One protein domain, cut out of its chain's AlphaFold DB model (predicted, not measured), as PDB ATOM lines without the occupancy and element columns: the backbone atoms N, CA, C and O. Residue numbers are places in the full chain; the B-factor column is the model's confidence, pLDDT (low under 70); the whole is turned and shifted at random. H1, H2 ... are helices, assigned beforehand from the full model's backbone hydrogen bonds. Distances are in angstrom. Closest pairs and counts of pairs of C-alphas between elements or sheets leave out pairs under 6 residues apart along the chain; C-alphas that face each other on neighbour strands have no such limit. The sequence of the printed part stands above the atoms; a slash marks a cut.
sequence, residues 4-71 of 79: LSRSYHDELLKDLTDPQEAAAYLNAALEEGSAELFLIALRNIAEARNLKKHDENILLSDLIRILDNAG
ATOM      1  N   LEU A   4    -126.368 -23.689 -35.207       63.88
ATOM      2  CA  LEU A   4    -125.333 -23.783 -36.238       63.88
ATOM      3  C   LEU A   4    -125.117 -22.470 -37.008       63.88
ATOM      4  O   LEU A   4    -123.978 -22.126 -37.301       63.88
ATOM      5  N   SER A   5    -126.179 -21.708 -37.303       64.62
ATOM      6  CA  SER A   5    -126.047 -20.475 -38.093       64.62
ATOM      7  C   SER A   5    -125.394 -19.335 -37.308       64.62
ATOM      8  O   SER A   5    -124.744 -18.489 -37.907       64.62
ATOM      9  N   ARG A   6    -125.560 -19.309 -35.973       64.50
ATOM     10  CA  ARG A   6    -124.836 -18.359 -35.110       64.50
ATOM     11  C   ARG A   6    -123.361 -18.721 -35.017       64.50
ATOM     12  O   ARG A   6    -122.541 -17.848 -35.229       64.50
ATOM     13  N   SER A   7    -123.042 -20.001 -34.800       77.12
ATOM     14  CA  SER A   7    -121.648 -20.464 -34.718       77.12
ATOM     15  C   SER A   7    -120.861 -20.119 -35.979       77.12
ATOM     16  O   SER A   7    -119.767 -19.577 -35.887       77.12
ATOM     17  N   TYR A   8    -121.453 -20.370 -37.150       79.38
ATOM     18  CA  TYR A   8    -120.825 -20.046 -38.429       79.38
ATOM     19  C   TYR A   8    -120.603 -18.539 -38.608       79.38
ATOM     20  O   TYR A   8    -119.562 -18.113 -39.095       79.38
ATOM     21  N   HIS A   9    -121.576 -17.720 -38.206       85.12
ATOM     22  CA  HIS A   9    -121.441 -16.272 -38.295       85.12
ATOM     23  C   HIS A   9    -120.379 -15.738 -37.326       85.12
ATOM     24  O   HIS A   9    -119.560 -14.918 -37.719       85.12
ATOM     25  N   ASP A  10    -120.335 -16.243 -36.094       87.06
ATOM     26  CA  ASP A  10    -119.343 -15.838 -35.094       87.06
ATOM     27  C   ASP A  10    -117.912 -16.237 -35.502       87.06
ATOM     28  O   ASP A  10    -116.963 -15.498 -35.238       87.06
ATOM     29  N   GLU A  11    -117.744 -17.395 -36.147       90.06
ATOM     30  CA  GLU A  11    -116.470 -17.832 -36.736       90.06
ATOM     31  C   GLU A  11    -116.063 -16.935 -37.906       90.06
ATOM     32  O   GLU A  11    -114.961 -16.392 -37.891       90.06
ATOM     33  N   LEU A  12    -116.985 -16.666 -38.834       90.88
ATOM     34  CA  LEU A  12    -116.750 -15.730 -39.933       90.88
ATOM     35  C   LEU A  12    -116.302 -14.356 -39.413       90.88
ATOM     36  O   LEU A  12    -115.342 -13.785 -39.917       90.88
ATOM     37  N   LEU A  13    -116.963 -13.816 -38.386       90.44
ATOM     38  CA  LEU A  13    -116.580 -12.523 -37.817       90.44
ATOM     39  C   LEU A  13    -115.182 -12.548 -37.182       90.44
ATOM     40  O   LEU A  13    -114.502 -11.525 -37.208       90.44
ATOM     41  N   LYS A  14    -114.728 -13.681 -36.633       91.06
ATOM     42  CA  LYS A  14    -113.344 -13.821 -36.149       91.06
ATOM     43  C   LYS A  14    -112.351 -13.803 -37.301       91.06
ATOM     44  O   LYS A  14    -111.373 -13.061 -37.216       91.06
ATOM     45  N   ASP A  15    -112.613 -14.555 -38.362       91.81
ATOM     46  CA  ASP A  15    -111.721 -14.630 -39.522       91.81
ATOM     47  C   ASP A  15    -111.592 -13.256 -40.196       91.81
ATOM     48  O   ASP A  15    -110.491 -12.783 -40.464       91.81
ATOM     49  N   LEU A  16    -112.704 -12.525 -40.325       91.00
ATOM     50  CA  LEU A  16    -112.746 -11.178 -40.909       91.00
ATOM     51  C   LEU A  16    -112.048 -10.087 -40.072       91.00
ATOM     52  O   LEU A  16    -111.984  -8.927 -40.497       91.00
ATOM     53  N   THR A  17    -111.506 -10.415 -38.894       85.75
ATOM     54  CA  THR A  17    -110.588  -9.501 -38.197       85.75
ATOM     55  C   THR A  17    -109.236  -9.403 -38.912       85.75
ATOM     56  O   THR A  17    -108.648  -8.311 -38.940       85.75
ATOM     57  N   ASP A  18    -108.790 -10.483 -39.569       87.31
ATOM     58  CA  ASP A  18    -107.594 -10.498 -40.412       87.31
ATOM     59  C   ASP A  18    -107.847  -9.693 -41.706       87.31
ATOM     60  O   ASP A  18    -108.798  -9.967 -42.443       87.31
ATOM     61  N   PRO A  19    -107.026  -8.670 -42.016       83.69
ATOM     62  CA  PRO A  19    -107.149  -7.916 -43.263       83.69
ATOM     63  C   PRO A  19    -107.042  -8.762 -44.534       83.69
ATOM     64  O   PRO A  19    -107.658  -8.382 -45.527       83.69
ATOM     65  N   GLN A  20    -106.294  -9.867 -44.528       88.50
ATOM     66  CA  GLN A  20    -106.164 -10.726 -45.708       88.50
ATOM     67  C   GLN A  20    -107.448 -11.519 -45.965       88.50
ATOM     68  O   GLN A  20    -107.954 -11.509 -47.086       88.50
ATOM     69  N   GLU A  21    -108.023 -12.116 -44.922       90.56
ATOM     70  CA  GLU A  21    -109.306 -12.824 -45.006       90.56
ATOM     71  C   GLU A  21    -110.447 -11.872 -45.385       90.56
ATOM     72  O   GLU A  21    -111.253 -12.168 -46.267       90.56
ATOM     73  N   ALA A  22    -110.476 -10.665 -44.808       88.75
ATOM     74  CA  ALA A  22    -111.439  -9.634 -45.188       88.75
ATOM     75  C   ALA A  22    -111.322  -9.232 -46.670       88.75
ATOM     76  O   ALA A  22    -112.339  -9.039 -47.340       88.75
ATOM     77  N   ALA A  23    -110.098  -9.122 -47.197       86.88
ATOM     78  CA  ALA A  23    -109.863  -8.819 -48.607       86.88
ATOM     79  C   ALA A  23    -110.319  -9.955 -49.520       86.88
ATOM     80  O   ALA A  23    -111.009  -9.703 -50.507       86.88
ATOM     81  N   ALA A  24    -109.973 -11.196 -49.176       89.75
ATOM     82  CA  ALA A  24    -110.387 -12.377 -49.921       89.75
ATOM     83  C   ALA A  24    -111.916 -12.501 -49.963       89.75
ATOM     84  O   ALA A  24    -112.494 -12.692 -51.032       89.75
ATOM     85  N   TYR A  25    -112.580 -12.299 -48.823       91.44
ATOM     86  CA  TYR A  25    -114.035 -12.346 -48.721       91.44
ATOM     87  C   TYR A  25    -114.726 -11.252 -49.548       91.44
ATOM     88  O   TYR A  25    -115.711 -11.517 -50.242       91.44
ATOM     89  N   LEU A  26    -114.193 -10.026 -49.527       88.56
ATOM     90  CA  LEU A  26    -114.725  -8.920 -50.322       88.56
ATOM     91  C   LEU A  26    -114.503  -9.130 -51.830       88.56
ATOM     92  O   LEU A  26    -115.394  -8.832 -52.624       88.56
ATOM     93  N   ASN A  27    -113.346  -9.669 -52.222       87.94
ATOM     94  CA  ASN A  27    -113.038  -9.994 -53.615       87.94
ATOM     95  C   ASN A  27    -113.938 -11.113 -54.147       87.94
ATOM     96  O   ASN A  27    -114.487 -10.964 -55.233       87.94
ATOM     97  N   ALA A  28    -114.174 -12.171 -53.366       90.44
ATOM     98  CA  ALA A  28    -115.115 -13.225 -53.743       90.44
ATOM     99  C   ALA A  28    -116.523 -12.655 -54.002       90.44
ATOM    100  O   ALA A  28    -117.178 -13.010 -54.978       90.44
ATOM    101  N   ALA A  29    -116.969 -11.701 -53.179       88.62
ATOM    102  CA  ALA A  29    -118.247 -11.025 -53.390       88.62
ATOM    103  C   ALA A  29    -118.273 -10.132 -54.651       88.62
ATOM    104  O   ALA A  29    -119.331  -9.979 -55.264       88.62
ATOM    105  N   LEU A  30    -117.134  -9.549 -55.049       83.56
ATOM    106  CA  LEU A  30    -116.996  -8.808 -56.311       83.56
ATOM    107  C   LEU A  30    -117.019  -9.731 -57.534       83.56
ATOM    108  O   LEU A  30    -117.636  -9.375 -58.538       83.56
ATOM    109  N   GLU A  31    -116.360 -10.888 -57.462       89.44
ATOM    110  CA  GLU A  31    -116.282 -11.861 -58.561       89.44
ATOM    111  C   GLU A  31    -117.655 -12.431 -58.936       89.44
ATOM    112  O   GLU A  31    -117.938 -12.632 -60.115       89.44
ATOM    113  N   GLU A  32    -118.545 -12.585 -57.955       85.06
ATOM    114  CA  GLU A  32    -119.949 -12.959 -58.174       85.06
ATOM    115  C   GLU A  32    -120.764 -11.872 -58.910       85.06
ATOM    116  O   GLU A  32    -121.899 -12.107 -59.325       85.06
ATOM    117  N   GLY A  33    -120.225 -10.656 -59.069       78.06
ATOM    118  CA  GLY A  33    -120.861  -9.564 -59.814       78.06
ATOM    119  C   GLY A  33    -122.147  -9.017 -59.178       78.06
ATOM    120  O   GLY A  33    -122.881  -8.261 -59.817       78.06
ATOM    121  N   SER A  34    -122.435  -9.380 -57.925       84.94
ATOM    122  CA  SER A  34    -123.640  -8.972 -57.203       84.94
ATOM    123  C   SER A  34    -123.343  -7.852 -56.210       84.94
ATOM    124  O   SER A  34    -122.664  -8.043 -55.199       84.94
ATOM    125  N   ALA A  35    -123.933  -6.680 -56.455       80.38
ATOM    126  CA  ALA A  35    -123.852  -5.548 -55.534       80.38
ATOM    127  C   ALA A  35    -124.422  -5.883 -54.143       80.38
ATOM    128  O   ALA A  35    -123.932  -5.378 -53.136       80.38
ATOM    129  N   GLU A  36    -125.432  -6.753 -54.071       82.94
ATOM    130  CA  GLU A  36    -126.014  -7.189 -52.801       82.94
ATOM    131  C   GLU A  36    -125.017  -8.024 -51.988       82.94
ATOM    132  O   GLU A  36    -124.796  -7.733 -50.811       82.94
ATOM    133  N   LEU A  37    -124.354  -9.002 -52.618       82.69
ATOM    134  CA  LEU A  37    -123.336  -9.824 -51.954       82.69
ATOM    135  C   LEU A  37    -122.152  -8.980 -51.490       82.69
ATOM    136  O   LEU A  37    -121.670  -9.155 -50.371       82.69
ATOM    137  N   PHE A  38    -121.735  -8.011 -52.304       85.12
ATOM    138  CA  PHE A  38    -120.681  -7.075 -51.936       85.12
ATOM    139  C   PHE A  38    -121.040  -6.257 -50.687       85.12
ATOM    140  O   PHE A  38    -120.235  -6.144 -49.763       85.12
ATOM    141  N   LEU A  39    -122.265  -5.725 -50.610       85.50
ATOM    142  CA  LEU A  39    -122.728  -4.961 -49.448       85.50
ATOM    143  C   LEU A  39    -122.883  -5.828 -48.191       85.50
ATOM    144  O   LEU A  39    -122.628  -5.349 -47.083       85.50
ATOM    145  N   ILE A  40    -123.282  -7.094 -48.347       87.94
ATOM    146  CA  ILE A  40    -123.309  -8.066 -47.247       87.94
ATOM    147  C   ILE A  40    -121.888  -8.318 -46.739       87.94
ATOM    148  O   ILE A  40    -121.647  -8.221 -45.535       87.94
ATOM    149  N   ALA A  41    -120.934  -8.565 -47.641       89.12
ATOM    150  CA  ALA A  41    -119.543  -8.801 -47.273       89.12
ATOM    151  C   ALA A  41    -118.940  -7.604 -46.527       89.12
ATOM    152  O   ALA A  41    -118.336  -7.749 -45.464       89.12
ATOM    153  N   LEU A  42    -119.208  -6.401 -47.031       87.19
ATOM    154  CA  LEU A  42    -118.788  -5.142 -46.431       87.19
ATOM    155  C   LEU A  42    -119.362  -4.939 -45.020       87.19
ATOM    156  O   LEU A  42    -118.651  -4.490 -44.120       87.19
ATOM    157  N   ARG A  43    -120.633  -5.299 -44.803       85.88
ATOM    158  CA  ARG A  43    -121.272  -5.241 -43.481       85.88
ATOM    159  C   ARG A  43    -120.629  -6.213 -42.498       85.88
ATOM    160  O   ARG A  43    -120.345  -5.804 -41.376       85.88
ATOM    161  N   ASN A  44    -120.368  -7.447 -42.924       88.44
ATOM    162  CA  ASN A  44    -119.725  -8.456 -42.083       88.44
ATOM    163  C   ASN A  44    -118.315  -8.008 -41.660       88.44
ATOM    164  O   ASN A  44    -117.955  -8.130 -40.494       88.44
ATOM    165  N   ILE A  45    -117.543  -7.403 -42.572       87.81
ATOM    166  CA  ILE A  45    -116.218  -6.834 -42.260       87.81
ATOM    167  C   ILE A  45    -116.339  -5.665 -41.270       87.81
ATOM    168  O   ILE A  45    -115.547  -5.559 -40.331       87.81
ATOM    169  N   ALA A  46    -117.330  -4.786 -41.451       84.31
ATOM    170  CA  ALA A  46    -117.564  -3.671 -40.538       84.31
ATOM    171  C   ALA A  46    -117.933  -4.140 -39.122       84.31
ATOM    172  O   ALA A  46    -117.439  -3.588 -38.136       84.31
ATOM    173  N   GLU A  47    -118.759  -5.180 -39.031       83.31
ATOM    174  CA  GLU A  47    -119.152  -5.818 -37.780       83.31
ATOM    175  C   GLU A  47    -117.964  -6.498 -37.087       83.31
ATOM    176  O   GLU A  47    -117.674  -6.185 -35.932       83.31
ATOM    177  N   ALA A  48    -117.205  -7.326 -37.814       85.88
ATOM    178  CA  ALA A  48    -116.013  -8.017 -37.314       85.88
ATOM    179  C   ALA A  48    -114.995  -7.049 -36.697       85.88
ATOM    180  O   ALA A  48    -114.384  -7.310 -35.659       85.88
ATOM    181  N   ARG A  49    -114.842  -5.879 -37.320       79.62
ATOM    182  CA  ARG A  49    -113.852  -4.871 -36.932       79.62
ATOM    183  C   ARG A  49    -114.358  -3.846 -35.935       79.62
ATOM    184  O   ARG A  49    -113.631  -2.903 -35.625       79.62
ATOM    185  N   ASN A  50    -115.573  -4.025 -35.413       73.38
ATOM    186  CA  ASN A  50    -116.210  -3.069 -34.509       73.38
ATOM    187  C   ASN A  50    -116.144  -1.634 -35.053       73.38
ATOM    188  O   ASN A  50    -115.916  -0.679 -34.301       73.38
ATOM    189  N   LEU A  51    -116.330  -1.472 -36.366       67.06
ATOM    190  CA  LEU A  51    -116.455  -0.161 -36.986       67.06
ATOM    191  C   LEU A  51    -117.770   0.419 -36.474       67.06
ATOM    192  O   LEU A  51    -118.853   0.113 -36.969       67.06
ATOM    193  N   LYS A  52    -117.669   1.166 -35.369       59.25
ATOM    194  CA  LYS A  52    -118.817   1.720 -34.661       59.25
ATOM    195  C   LYS A  52    -119.669   2.484 -35.664       59.25
ATOM    196  O   LYS A  52    -119.165   3.388 -36.329       59.25
ATOM    197  N   LYS A  53    -120.959   2.134 -35.730       51.47
ATOM    198  CA  LYS A  53    -121.992   2.977 -36.335       51.47
ATOM    199  C   LYS A  53    -121.972   4.324 -35.617       51.47
ATOM    200  O   LYS A  53    -122.585   4.489 -34.566       51.47
ATOM    201  N   HIS A  54    -121.226   5.261 -36.168       48.31
ATOM    202  CA  HIS A  54    -121.485   6.670 -35.991       48.31
ATOM    203  C   HIS A  54    -122.247   7.056 -37.257       48.31
ATOM    204  O   HIS A  54    -121.726   6.883 -38.353       48.31
ATOM    205  N   ASP A  55    -123.499   7.458 -37.077       47.91
ATOM    206  CA  ASP A  55    -124.454   7.862 -38.109       47.91
ATOM    207  C   ASP A  55    -125.185   6.782 -38.925       47.91
ATOM    208  O   ASP A  55    -124.659   5.773 -39.393       47.91
ATOM    209  N   GLU A  56    -126.478   7.052 -39.088       55.72
ATOM    210  CA  GLU A  56    -127.430   6.350 -39.950       55.72
ATOM    211  C   GLU A  56    -127.239   6.681 -41.442       55.72
ATOM    212  O   GLU A  56    -127.774   5.984 -42.302       55.72
ATOM    213  N   ASN A  57    -126.389   7.670 -41.747       52.38
ATOM    214  CA  ASN A  57    -125.969   8.056 -43.090       52.38
ATOM    215  C   ASN A  57    -124.450   7.895 -43.237       52.38
ATOM    216  O   ASN A  57    -123.688   8.812 -42.944       52.38
ATOM    217  N   ILE A  58    -124.004   6.728 -43.706       63.59
ATOM    218  CA  ILE A  58    -122.596   6.503 -44.061       63.59
ATOM    219  C   ILE A  58    -122.328   7.195 -45.400       63.59
ATOM    220  O   ILE A  58    -122.896   6.805 -46.422       63.59
ATOM    221  N   LEU A  59    -121.462   8.211 -45.411       68.06
ATOM    222  CA  LEU A  59    -121.014   8.838 -46.653       68.06
ATOM    223  C   LEU A  59    -119.926   7.983 -47.316       68.06
ATOM    224  O   LEU A  59    -119.197   7.237 -46.661       68.06
ATOM    225  N   LEU A  60    -119.759   8.125 -48.634       67.38
ATOM    226  CA  LEU A  60    -118.713   7.415 -49.383       67.38
ATOM    227  C   LEU A  60    -117.305   7.703 -48.830       67.38
ATOM    228  O   LEU A  60    -116.451   6.823 -48.818       67.38
ATOM    229  N   SER A  61    -117.071   8.914 -48.321       62.47
ATOM    230  CA  SER A  61    -115.824   9.289 -47.645       62.47
ATOM    231  C   SER A  61    -115.585   8.498 -46.360       62.47
ATOM    232  O   SER A  61    -114.456   8.086 -46.093       62.47
ATOM    233  N   ASP A  62    -116.641   8.251 -45.583       68.62
ATOM    234  CA  ASP A  62    -116.555   7.431 -44.375       68.62
ATOM    235  C   ASP A  62    -116.263   5.988 -44.744       68.62
ATOM    236  O   ASP A  62    -115.406   5.359 -44.127       68.62
ATOM    237  N   LEU A  63    -116.899   5.498 -45.810       69.06
ATOM    238  CA  LEU A  63    -116.641   4.171 -46.340       69.06
ATOM    239  C   LEU A  63    -115.187   4.012 -46.800       69.06
ATOM    240  O   LEU A  63    -114.536   3.045 -46.420       69.06
ATOM    241  N   ILE A  64    -114.642   4.970 -47.551       69.44
ATOM    242  CA  ILE A  64    -113.239   4.940 -47.994       69.44
ATOM    243  C   ILE A  64    -112.290   4.921 -46.791       69.44
ATOM    244  O   ILE A  64    -111.337   4.148 -46.773       69.44
ATOM    245  N   ARG A  65    -112.569   5.710 -45.747       68.81
ATOM    246  CA  ARG A  65    -111.763   5.727 -44.518       68.81
ATOM    247  C   ARG A  65    -111.865   4.415 -43.735       68.81
ATOM    248  O   ARG A  65    -110.884   3.968 -43.145       68.81
ATOM    249  N   ILE A  66    -113.046   3.808 -43.701       72.94
ATOM    250  CA  ILE A  66    -113.300   2.490 -43.101       72.94
ATOM    251  C   ILE A  66    -112.496   1.417 -43.844       72.94
ATOM    252  O   ILE A  66    -111.816   0.620 -43.204       72.94
ATOM    253  N   LEU A  67    -112.526   1.440 -45.175       73.44
ATOM    254  CA  LEU A  67    -111.795   0.517 -46.041       73.44
ATOM    255  C   LEU A  67    -110.273   0.675 -45.904       73.44
ATOM    256  O   LEU A  67    -109.564  -0.318 -45.770       73.44
ATOM    257  N   ASP A  68    -109.770   1.906 -45.831       69.56
ATOM    258  CA  ASP A  68    -108.342   2.179 -45.628       69.56
ATOM    259  C   ASP A  68    -107.850   1.699 -44.249       69.56
ATOM    260  O   ASP A  68    -106.848   0.991 -44.159       69.56
ATOM    261  N   ASN A  69    -108.613   1.956 -43.174       65.19
ATOM    262  CA  ASN A  69    -108.323   1.401 -41.837       65.19
ATOM    263  C   ASN A  69    -108.390  -0.132 -41.803       65.19
ATOM    264  O   ASN A  69    -107.717  -0.774 -41.000       65.19
ATOM    265  N   ALA A  70    -109.208  -0.716 -42.673       62.75
ATOM    266  CA  ALA A  70    -109.312  -2.148 -42.874       62.75
ATOM    267  C   ALA A  70    -108.140  -2.735 -43.696       62.75
ATOM    268  O   ALA A  70    -108.094  -3.947 -43.914       62.75
ATOM    269  N   GLY A  71    -107.195  -1.916 -44.164       61.28
ATOM    270  CA  GLY A  71    -106.122  -2.355 -45.061       61.28
ATOM    271  C   GLY A  71    -106.613  -2.696 -46.474       61.28
ATOM    272  O   GLY A  71    -105.843  -3.192 -47.294       61.28
TER     273      GLY A  71
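What this domain is: This is residues 4 to 71 of the 79 residues of the protein "Transcriptional regulator" of Desulfobacteraceae bacterium (UniProt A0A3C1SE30). A helical hairpin of H2 and H3 stands in the middle; H1 runs off crosswise from its open end, and H4, after a long link, lies loosely near H3 on the other side. The printed part has 68 residues, with four named helices, H1 to H4 in chain order, and no named strand: all helix. It is compact, with a radius of gyration of the C-alphas of 12.0 A and spans of 34 by 26 by 21 A.

How they stand to each other: H1, residues 4 to 15, touches H3, residues 35 to 48, with residues 13 to 14 alone, about perpendicular at 75 degrees; the closest C-alphas, of Leu 13 and Ala 48, are 4.6 A apart. H2, residues 19 to 31, touches H3 in a hairpin, a shallow tilt of 13 degrees, opposite ways; the closest C-alphas, of Ala 29 and Phe 38, are 4.9 A apart. H4, residues 60 to 69, is close to H3 but not clearly touching, the closest C-alphas, of Ala 46 and Ile 66, being 7.9 A apart. In H1 to H4 every O i to N i+4 pair is within hydrogen-bond range.

Where its parts are: H1, 16.7 A long, begins at C-alpha 4 (-125.333, -23.783, -36.238). H2 measures 18.2 A and H3 20.0 A. H4, 14.2 A, ends at C-alpha 69 (-108.323, 1.401, -41.837).

The domain as a whole: The printed part has no cut. The H3 to H4 link is long. Residues 4 to 6, 51 to 65 and 68 to 71 have pLDDT under 70.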